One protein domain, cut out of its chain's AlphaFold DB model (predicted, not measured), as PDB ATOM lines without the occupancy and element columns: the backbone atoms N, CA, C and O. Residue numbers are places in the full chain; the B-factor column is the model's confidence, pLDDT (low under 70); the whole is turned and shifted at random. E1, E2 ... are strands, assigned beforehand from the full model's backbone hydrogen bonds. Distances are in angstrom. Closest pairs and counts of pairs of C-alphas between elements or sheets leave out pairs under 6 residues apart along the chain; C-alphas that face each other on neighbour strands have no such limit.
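Overview. This is residues 457 to 524 and 534 to 539 of the 962 residues of a protein of Cyprideis torosa (UniProt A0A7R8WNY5). The chain is wound in stacked, flattened turns, a small solenoid in which E1 runs to and fro between two ends and each turn lies beside the one before. E2 is a short straight piece that continues the stack beyond residues 514 to 519 of E1. The printed part has 74 residues with two named strands, E1 then E2, in a sheet of order E1, E2, parallel, and no named helix; the class is all strand. It is compact, with a radius of gyration of the C-alphas of 11.4 A, and elongated, with spans of 31 by 19 by 11 A.

Arrangement. E1, residues 457 to 524, bends by 175 degrees at residue 501. E2, residues 534 to 539, is its parallel neighbour, with an angle of 13 degrees between their N-to-C directions. C-alphas 514 and 534 face each other at 4.7 A, and C-alphas 519 and 539 at 4.8 A. N 516 and O 535, 2.9 A apart, and N 537 and O 516, 2.8 A apart, are within hydrogen-bond range.

Along the chain. E1 begins with C-alpha 457 at (-29.290, 1.722, 57.071). C-alpha 470 is at (-50.293, 0.250, 54.343) and C-alpha 480 at (-20.052, 0.845, 50.186). E1 has 68 residues, yet its first and last C-alphas are 17.2 A apart. E2, 17.4 A long, ends with C-alpha 539 at (-24.381, 10.146, 39.499).

Size, cuts and confidence. The C-alphas of Gly 470 and Gln 521, the two farthest apart, are 33.1 A from each other. Residues 525 to 533 are not printed, and C-alphas 524 and 534 are 12.0 A apart across this cut. The link from E1 to E2 runs across it. The mean pLDDT of the printed part is 89.0, and no printed residue is under 70.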
ATOM      1  N   TYR A 457     -30.578   1.077  57.310       87.38
ATOM      2  CA  TYR A 457     -29.290   1.722  57.071       87.38
ATOM      3  C   TYR A 457     -28.175   0.671  57.077       87.38
ATOM      4  O   TYR A 457     -28.051  -0.090  58.034       87.38
ATOM      5  N   GLY A 458     -27.340   0.640  56.040       85.12
ATOM      6  CA  GLY A 458     -26.192  -0.260  55.927       85.12
ATOM      7  C   GLY A 458     -24.915   0.462  55.502       85.12
ATOM      8  O   GLY A 458     -24.932   1.282  54.586       85.12
ATOM      9  N   PHE A 459     -23.794   0.127  56.136       83.06
ATOM     10  CA  PHE A 459     -22.458   0.610  55.775       83.06
ATOM     11  C   PHE A 459     -21.493  -0.574  55.620       83.06
ATOM     12  O   PHE A 459     -21.353  -1.365  56.549       83.06
ATOM     13  N   GLY A 460     -20.796  -0.678  54.487       78.19
ATOM     14  CA  GLY A 460     -19.801  -1.713  54.190       78.19
ATOM     15  C   GLY A 460     -20.142  -2.520  52.932       78.19
ATOM     16  O   GLY A 460     -20.408  -1.924  51.890       78.19
ATOM     17  N   GLN A 461     -20.104  -3.856  52.985       81.62
ATOM     18  CA  GLN A 461     -20.512  -4.695  51.844       81.62
ATOM     19  C   GLN A 461     -21.756  -5.521  52.176       81.62
ATOM     20  O   GLN A 461     -21.714  -6.340  53.089       81.62
ATOM     21  N   GLY A 462     -22.873  -5.358  51.469       83.25
ATOM     22  CA  GLY A 462     -24.084  -6.049  51.914       83.25
ATOM     23  C   GLY A 462     -25.375  -5.764  51.169       83.25
ATOM     24  O   GLY A 462     -25.389  -5.181  50.085       83.25
ATOM     25  N   VAL A 463     -26.472  -6.198  51.784       86.56
ATOM     26  CA  VAL A 463     -27.832  -6.034  51.266       86.56
ATOM     27  C   VAL A 463     -28.683  -5.288  52.293       86.56
ATOM     28  O   VAL A 463     -28.832  -5.735  53.426       86.56
ATOM     29  N   VAL A 464     -29.247  -4.151  51.902       88.81
ATOM     30  CA  VAL A 464     -30.131  -3.319  52.729       88.81
ATOM     31  C   VAL A 464     -31.531  -3.396  52.139       88.81
ATOM     32  O   VAL A 464     -31.714  -3.074  50.969       88.81
ATOM     33  N   MET A 465     -32.520  -3.822  52.919       89.62
ATOM     34  CA  MET A 465     -33.907  -3.971  52.483       89.62
ATOM     35  C   MET A 465     -34.881  -3.293  53.444       89.62
ATOM     36  O   MET A 465     -34.744  -3.385  54.665       89.62
ATOM     37  N   SER A 466     -35.915  -2.668  52.891       91.31
ATOM     38  CA  SER A 466     -37.054  -2.143  53.644       91.31
ATOM     39  C   SER A 466     -38.348  -2.547  52.950       91.31
ATOM     40  O   SER A 466     -38.467  -2.413  51.736       91.31
ATOM     41  N   TYR A 467     -39.318  -3.033  53.714       88.50
ATOM     42  CA  TYR A 467     -40.619  -3.495  53.243       88.50
ATOM     43  C   TYR A 467     -41.718  -2.810  54.060       88.50
ATOM     44  O   TYR A 467     -41.736  -2.921  55.286       88.50
ATOM     45  N   GLY A 468     -42.642  -2.120  53.397       86.88
ATOM     46  CA  GLY A 468     -43.794  -1.470  54.021       86.88
ATOM     47  C   GLY A 468     -45.108  -1.852  53.347       86.88
ATOM     48  O   GLY A 468     -45.202  -1.858  52.120       86.88
ATOM     49  N   PHE A 469     -46.137  -2.128  54.144       84.56
ATOM     50  CA  PHE A 469     -47.508  -2.348  53.681       84.56
ATOM     51  C   PHE A 469     -48.470  -1.431  54.449       84.56
ATOM     52  O   PHE A 469     -48.493  -1.477  55.675       84.56
ATOM     53  N   GLY A 470     -49.282  -0.634  53.753       79.75
ATOM     54  CA  GLY A 470     -50.293   0.250  54.343       79.75
ATOM     55  C   GLY A 470     -50.129   1.710  53.915       79.75
ATOM     56  O   GLY A 470     -50.052   1.992  52.720       79.75
ATOM     57  N   GLN A 471     -50.109   2.648  54.868       82.50
ATOM     58  CA  GLN A 471     -49.843   4.065  54.580       82.50
ATOM     59  C   GLN A 471     -48.563   4.531  55.277       82.50
ATOM     60  O   GLN A 471     -48.487   4.494  56.505       82.50
ATOM     61  N   GLY A 472     -47.547   4.981  54.538       84.31
ATOM     62  CA  GLY A 472     -46.278   5.295  55.195       84.31
ATOM     63  C   GLY A 472     -45.101   5.691  54.317       84.31
ATOM     64  O   GLY A 472     -45.236   6.006  53.135       84.31
ATOM     65  N   VAL A 473     -43.924   5.675  54.941       87.62
ATOM     66  CA  VAL A 473     -42.641   6.000  54.306       87.62
ATOM     67  C   VAL A 473     -41.669   4.836  54.496       87.62
ATOM     68  O   VAL A 473     -41.426   4.407  55.622       87.62
ATOM     69  N   VAL A 474     -41.113   4.322  53.401       89.75
ATOM     70  CA  VAL A 474     -40.168   3.194  53.372       89.75
ATOM     71  C   VAL A 474     -38.838   3.708  52.828       89.75
ATOM     72  O   VAL A 474     -38.819   4.215  51.711       89.75
ATOM     73  N   MET A 475     -37.737   3.604  53.579       90.50
ATOM     74  CA  MET A 475     -36.431   4.135  53.160       90.50
ATOM     75  C   MET A 475     -35.277   3.169  53.424       90.50
ATOM     76  O   MET A 475     -35.035   2.775  54.559       90.50
ATOM     77  N   SER A 476     -34.493   2.861  52.397       92.06
ATOM     78  CA  SER A 476     -33.251   2.093  52.525       92.06
ATOM     79  C   SER A 476     -32.053   2.963  52.166       92.06
ATOM     80  O   SER A 476     -32.057   3.637  51.141       92.06
ATOM     81  N   TYR A 477     -31.012   2.930  52.989       89.56
ATOM     82  CA  TYR A 477     -29.770   3.679  52.816       89.56
ATOM     83  C   TYR A 477     -28.583   2.713  52.854       89.56
ATOM     84  O   TYR A 477     -28.410   1.991  53.832       89.56
ATOM     85  N   GLY A 478     -27.747   2.707  51.818       87.75
ATOM     86  CA  GLY A 478     -26.539   1.887  51.734       87.75
ATOM     87  C   GLY A 478     -25.303   2.703  51.364       87.75
ATOM     88  O   GLY A 478     -25.341   3.519  50.446       87.75
ATOM     89  N   PHE A 479     -24.188   2.448  52.045       85.81
ATOM     90  CA  PHE A 479     -22.873   3.001  51.720       85.81
ATOM     91  C   PHE A 479     -21.849   1.868  51.573       85.81
ATOM     92  O   PHE A 479     -21.697   1.069  52.494       85.81
ATOM     93  N   GLY A 480     -21.115   1.818  50.460       81.12
ATOM     94  CA  GLY A 480     -20.052   0.845  50.186       81.12
ATOM     95  C   GLY A 480     -20.314   0.014  48.926       81.12
ATOM     96  O   GLY A 480     -20.568   0.588  47.869       81.12
ATOM     97  N   GLN A 481     -20.212  -1.319  48.996       84.44
ATOM     98  CA  GLN A 481     -20.502  -2.197  47.849       84.44
ATOM     99  C   GLN A 481     -21.711  -3.097  48.117       84.44
ATOM    100  O   GLN A 481     -21.648  -3.950  48.999       84.44
ATOM    101  N   GLY A 482     -22.820  -2.962  47.388       85.31
ATOM    102  CA  GLY A 482     -24.006  -3.727  47.779       85.31
ATOM    103  C   GLY A 482     -25.286  -3.526  46.986       85.31
ATOM    104  O   GLY A 482     -25.304  -2.952  45.898       85.31
ATOM    105  N   VAL A 483     -26.374  -4.027  47.566       89.25
ATOM    106  CA  VAL A 483     -27.728  -3.942  47.016       89.25
ATOM    107  C   VAL A 483     -28.635  -3.239  48.026       89.25
ATOM    108  O   VAL A 483     -28.733  -3.665  49.172       89.25
ATOM    109  N   VAL A 484     -29.295  -2.161  47.615       91.69
ATOM    110  CA  VAL A 484     -30.203  -1.357  48.446       91.69
ATOM    111  C   VAL A 484     -31.596  -1.453  47.840       91.69
ATOM    112  O   VAL A 484     -31.771  -1.070  46.689       91.69
ATOM    113  N   MET A 485     -32.581  -1.967  48.574       92.00
ATOM    114  CA  MET A 485     -33.945  -2.164  48.076       92.00
ATOM    115  C   MET A 485     -34.994  -1.610  49.036       92.00
ATOM    116  O   MET A 485     -34.913  -1.808  50.247       92.00
ATOM    117  N   SER A 486     -36.025  -0.980  48.487       93.00
ATOM    118  CA  SER A 486     -37.219  -0.574  49.228       93.00
ATOM    119  C   SER A 486     -38.461  -1.044  48.491       93.00
ATOM    120  O   SER A 486     -38.571  -0.866  47.281       93.00
ATOM    121  N   TYR A 487     -39.399  -1.630  49.223       90.88
ATOM    122  CA  TYR A 487     -40.661  -2.159  48.721       90.88
ATOM    123  C   TYR A 487     -41.809  -1.534  49.514       90.88
ATOM    124  O   TYR A 487     -41.846  -1.650  50.737       90.88
ATOM    125  N   GLY A 488     -42.754  -0.888  48.836       88.69
ATOM    126  CA  GLY A 488     -43.954  -0.314  49.439       88.69
ATOM    127  C   GLY A 488     -45.227  -0.781  48.740       88.69
ATOM    128  O   GLY A 488     -45.306  -0.771  47.512       88.69
ATOM    129  N   PHE A 489     -46.238  -1.147  49.520       87.25
ATOM    130  CA  PHE A 489     -47.586  -1.448  49.045       87.25
ATOM    131  C   PHE A 489     -48.604  -0.571  49.786       87.25
ATOM    132  O   PHE A 489     -48.597  -0.541  51.015       87.25
ATOM    133  N   GLY A 490     -49.500   0.103  49.062       83.44
ATOM    134  CA  GLY A 490     -50.564   0.947  49.614       83.44
ATOM    135  C   GLY A 490     -50.436   2.411  49.188       83.44
ATOM    136  O   GLY A 490     -50.339   2.689  47.993       83.44
ATOM    137  N   GLN A 491     -50.469   3.359  50.130       85.31
ATOM    138  CA  GLN A 491     -50.243   4.780  49.822       85.31
ATOM    139  C   GLN A 491     -48.993   5.313  50.521       85.31
ATOM    140  O   GLN A 491     -48.871   5.181  51.735       85.31
ATOM    141  N   GLY A 492     -48.063   5.955  49.816       86.69
ATOM    142  CA  GLY A 492     -46.868   6.435  50.513       86.69
ATOM    143  C   GLY A 492     -45.682   6.856  49.667       86.69
ATOM    144  O   GLY A 492     -45.797   7.143  48.475       86.69
ATOM    145  N   VAL A 493     -44.524   6.888  50.324       90.19
ATOM    146  CA  VAL A 493     -43.241   7.243  49.712       90.19
ATOM    147  C   VAL A 493     -42.241   6.110  49.927       90.19
ATOM    148  O   VAL A 493     -41.989   5.703  51.060       90.19
ATOM    149  N   VAL A 494     -41.672   5.596  48.841       92.38
ATOM    150  CA  VAL A 494     -40.688   4.506  48.832       92.38
ATOM    151  C   VAL A 494     -39.374   5.071  48.315       92.38
ATOM    152  O   VAL A 494     -39.343   5.585  47.201       92.38
ATOM    153  N   MET A 495     -38.301   4.996  49.099       92.62
ATOM    154  CA  MET A 495     -36.998   5.545  48.728       92.62
ATOM    155  C   MET A 495     -35.852   4.559  48.941       92.62
ATOM    156  O   MET A 495     -35.794   3.869  49.958       92.62
ATOM    157  N   SER A 496     -34.889   4.558  48.028       93.56
ATOM    158  CA  SER A 496     -33.607   3.876  48.203       93.56
ATOM    159  C   SER A 496     -32.459   4.810  47.856       93.56
ATOM    160  O   SER A 496     -32.472   5.457  46.814       93.56
ATOM    161  N   TYR A 497     -31.447   4.855  48.712       91.69
ATOM    162  CA  TYR A 497     -30.253   5.680  48.575       91.69
ATOM    163  C   TYR A 497     -29.013   4.787  48.638       91.69
ATOM    164  O   TYR A 497     -28.807   4.090  49.629       91.69
ATOM    165  N   GLY A 498     -28.172   4.806  47.607       89.94
ATOM    166  CA  GLY A 498     -26.913   4.065  47.554       89.94
ATOM    167  C   GLY A 498     -25.722   4.961  47.230       89.94
ATOM    168  O   GLY A 498     -25.782   5.777  46.311       89.94
ATOM    169  N   PHE A 499     -24.618   4.780  47.949       88.25
ATOM    170  CA  PHE A 499     -23.334   5.421  47.671       88.25
ATOM    171  C   PHE A 499     -22.232   4.359  47.560       88.25
ATOM    172  O   PHE A 499     -22.054   3.573  48.487       88.25
ATOM    173  N   GLY A 500     -21.466   4.355  46.468       84.25
ATOM    174  CA  GLY A 500     -20.343   3.441  46.228       84.25
ATOM    175  C   GLY A 500     -20.513   2.620  44.948       84.25
ATOM    176  O   GLY A 500     -20.734   3.196  43.885       84.25
ATOM    177  N   GLN A 501     -20.377   1.291  45.013       86.19
ATOM    178  CA  GLN A 501     -20.624   0.420  43.853       86.19
ATOM    179  C   GLN A 501     -21.799  -0.525  44.112       86.19
ATOM    180  O   GLN A 501     -21.787  -1.246  45.104       86.19
ATOM    181  N   GLY A 502     -22.814  -0.586  43.250       87.88
ATOM    182  CA  GLY A 502     -23.937  -1.468  43.571       87.88
ATOM    183  C   GLY A 502     -25.218  -1.311  42.777       87.88
ATOM    184  O   GLY A 502     -25.246  -0.734  41.691       87.88
ATOM    185  N   VAL A 503     -26.293  -1.849  43.350       91.38
ATOM    186  CA  VAL A 503     -27.641  -1.815  42.779       91.38
ATOM    187  C   VAL A 503     -28.604  -1.171  43.773       91.38
ATOM    188  O   VAL A 503     -28.743  -1.639  44.899       91.38
ATOM    189  N   VAL A 504     -29.277  -0.099  43.366       92.88
ATOM    190  CA  VAL A 504     -30.260   0.642  44.169       92.88
ATOM    191  C   VAL A 504     -31.625   0.456  43.523       92.88
ATOM    192  O   VAL A 504     -31.794   0.806  42.361       92.88
ATOM    193  N   MET A 505     -32.601  -0.094  44.242       93.44
ATOM    194  CA  MET A 505     -33.936  -0.389  43.719       93.44
ATOM    195  C   MET A 505     -35.038   0.137  44.633       93.44
ATOM    196  O   MET A 505     -34.956   0.021  45.855       93.44
ATOM    197  N   SER A 506     -36.116   0.639  44.045       94.25
ATOM    198  CA  SER A 506     -37.340   0.991  44.765       94.25
ATOM    199  C   SER A 506     -38.544   0.443  44.016       94.25
ATOM    200  O   SER A 506     -38.634   0.592  42.800       94.25
ATOM    201  N   TYR A 507     -39.465  -0.187  44.733       92.38
ATOM    202  CA  TYR A 507     -40.665  -0.822  44.203       92.38
ATOM    203  C   TYR A 507     -41.885  -0.293  44.960       92.38
ATOM    204  O   TYR A 507     -41.968  -0.452  46.175       92.38
ATOM    205  N   GLY A 508     -42.836   0.320  44.262       90.44
ATOM    206  CA  GLY A 508     -44.089   0.810  44.833       90.44
ATOM    207  C   GLY A 508     -45.312   0.244  44.118       90.44
ATOM    208  O   GLY A 508     -45.367   0.228  42.890       90.44
ATOM    209  N   PHE A 509     -46.314  -0.176  44.884       89.56
ATOM    210  CA  PHE A 509     -47.633  -0.565  44.384       89.56
ATOM    211  C   PHE A 509     -48.720   0.241  45.107       89.56
ATOM    212  O   PHE A 509     -48.783   0.213  46.333       89.56
ATOM    213  N   GLY A 510     -49.598   0.917  44.362       85.25
ATOM    214  CA  GLY A 510     -50.726   1.695  44.884       85.25
ATOM    215  C   GLY A 510     -50.666   3.172  44.484       85.25
ATOM    216  O   GLY A 510     -50.527   3.472  43.299       85.25
ATOM    217  N   GLN A 511     -50.818   4.103  45.434       87.00
ATOM    218  CA  GLN A 511     -50.741   5.547  45.149       87.00
ATOM    219  C   GLN A 511     -49.558   6.204  45.865       87.00
ATOM    220  O   GLN A 511     -49.518   6.215  47.093       87.00
ATOM    221  N   GLY A 512     -48.592   6.787  45.154       88.69
ATOM    222  CA  GLY A 512     -47.428   7.318  45.865       88.69
ATOM    223  C   GLY A 512     -46.259   7.828  45.038       88.69
ATOM    224  O   GLY A 512     -46.372   8.108  43.846       88.69
ATOM    225  N   VAL A 513     -45.119   7.948  45.714       92.00
ATOM    226  CA  VAL A 513     -43.854   8.408  45.134       92.00
ATOM    227  C   VAL A 513     -42.776   7.350  45.368       92.00
ATOM    228  O   VAL A 513     -42.525   6.959  46.505       92.00
ATOM    229  N   VAL A 514     -42.138   6.877  44.301       93.06
ATOM    230  CA  VAL A 514     -41.079   5.857  44.325       93.06
ATOM    231  C   VAL A 514     -39.790   6.506  43.833       93.06
ATOM    232  O   VAL A 514     -39.776   7.012  42.714       93.06
ATOM    233  N   MET A 515     -38.723   6.518  44.636       93.94
ATOM    234  CA  MET A 515     -37.471   7.200  44.290       93.94
ATOM    235  C   MET A 515     -36.220   6.371  44.585       93.94
ATOM    236  O   MET A 515     -35.988   5.980  45.722       93.94
ATOM    237  N   SER A 516     -35.344   6.191  43.602       94.62
ATOM    238  CA  SER A 516     -34.015   5.605  43.816       94.62
ATOM    239  C   SER A 516     -32.915   6.610  43.503       94.62
ATOM    240  O   SER A 516     -32.918   7.231  42.447       94.62
ATOM    241  N   TYR A 517     -31.946   6.738  44.403       93.19
ATOM    242  CA  TYR A 517     -30.797   7.633  44.304       93.19
ATOM    243  C   TYR A 517     -29.503   6.819  44.404       93.19
ATOM    244  O   TYR A 517     -29.281   6.140  45.404       93.19
ATOM    245  N   GLY A 518     -28.634   6.893  43.400       90.88
ATOM    246  CA  GLY A 518     -27.329   6.231  43.388       90.88
ATOM    247  C   GLY A 518     -26.184   7.196  43.092       90.88
ATOM    248  O   GLY A 518     -26.267   8.004  42.169       90.88
ATOM    249  N   PHE A 519     -25.092   7.079  43.841       90.00
ATOM    250  CA  PHE A 519     -23.839   7.793  43.597       90.00
ATOM    251  C   PHE A 519     -22.676   6.797  43.505       90.00
ATOM    252  O   PHE A 519     -22.467   6.020  44.436       90.00
ATOM    253  N   GLY A 520     -21.895   6.841  42.425       85.56
ATOM    254  CA  GLY A 520     -20.714   6.004  42.195       85.56
ATOM    255  C   GLY A 520     -20.823   5.154  40.924       85.56
ATOM    256  O   GLY A 520     -21.090   5.698  39.854       85.56
ATOM    257  N   GLN A 521     -20.572   3.843  41.002       87.25
ATOM    258  CA  GLN A 521     -20.673   2.943  39.839       87.25
ATOM    259  C   GLN A 521     -21.777   1.900  40.035       87.25
ATOM    260  O   GLN A 521     -21.685   1.082  40.948       87.25
ATOM    261  N   GLY A 522     -22.822   1.869  39.206       89.12
ATOM    262  CA  GLY A 522     -23.911   0.934  39.494       89.12
ATOM    263  C   GLY A 522     -25.174   1.014  38.654       89.12
ATOM    264  O   GLY A 522     -25.206   1.579  37.563       89.12
ATOM    265  N   VAL A 523     -26.229   0.412  39.195       92.88
ATOM    266  CA  VAL A 523     -27.554   0.322  38.579       92.88
ATOM    267  C   VAL A 523     -28.589   0.911  39.538       92.88
ATOM    268  O   VAL A 523     -28.723   0.446  40.666       92.88
ATOM    269  N   VAL A 524     -29.323   1.935  39.110       93.75
ATOM    270  CA  VAL A 524     -30.357   2.626  39.895       93.75
ATOM    271  C   VAL A 524     -31.701   2.391  39.224       93.75
ATOM    272  O   VAL A 524     -31.872   2.760  38.066       93.75
ATOM    273  N   VAL A 534     -42.598   8.130  39.762       93.81
ATOM    274  CA  VAL A 534     -41.490   7.162  39.801       93.81
ATOM    275  C   VAL A 534     -40.229   7.868  39.319       93.81
ATOM    276  O   VAL A 534     -40.218   8.356  38.191       93.81
ATOM    277  N   MET A 535     -39.182   7.953  40.143       94.75
ATOM    278  CA  MET A 535     -37.966   8.706  39.810       94.75
ATOM    279  C   MET A 535     -36.675   7.957  40.133       94.75
ATOM    280  O   MET A 535     -36.470   7.526  41.261       94.75
ATOM    281  N   SER A 536     -35.748   7.883  39.186       95.38
ATOM    282  CA  SER A 536     -34.401   7.352  39.422       95.38
ATOM    283  C   SER A 536     -33.346   8.417  39.150       95.38
ATOM    284  O   SER A 536     -33.354   9.049  38.100       95.38
ATOM    285  N   TYR A 537     -32.414   8.595  40.080       94.31
ATOM    286  CA  TYR A 537     -31.323   9.564  40.024       94.31
ATOM    287  C   TYR A 537     -29.984   8.834  40.161       94.31
ATOM    288  O   TYR A 537     -29.741   8.182  41.173       94.31
ATOM    289  N   GLY A 538     -29.100   8.950  39.173       91.62
ATOM    290  CA  GLY A 538     -27.758   8.368  39.197       91.62
ATOM    291  C   GLY A 538     -26.667   9.398  38.925       91.62
ATOM    292  O   GLY A 538     -26.768  10.189  37.989       91.62
ATOM    293  N   PHE A 539     -25.595   9.359  39.712       90.81
ATOM    294  CA  PHE A 539     -24.381  10.146  39.499       90.81
ATOM    295  C   PHE A 539     -23.160   9.220  39.441       90.81
ATOM    296  O   PHE A 539     -22.929   8.462  40.381       90.81
TER     297      PHE A 539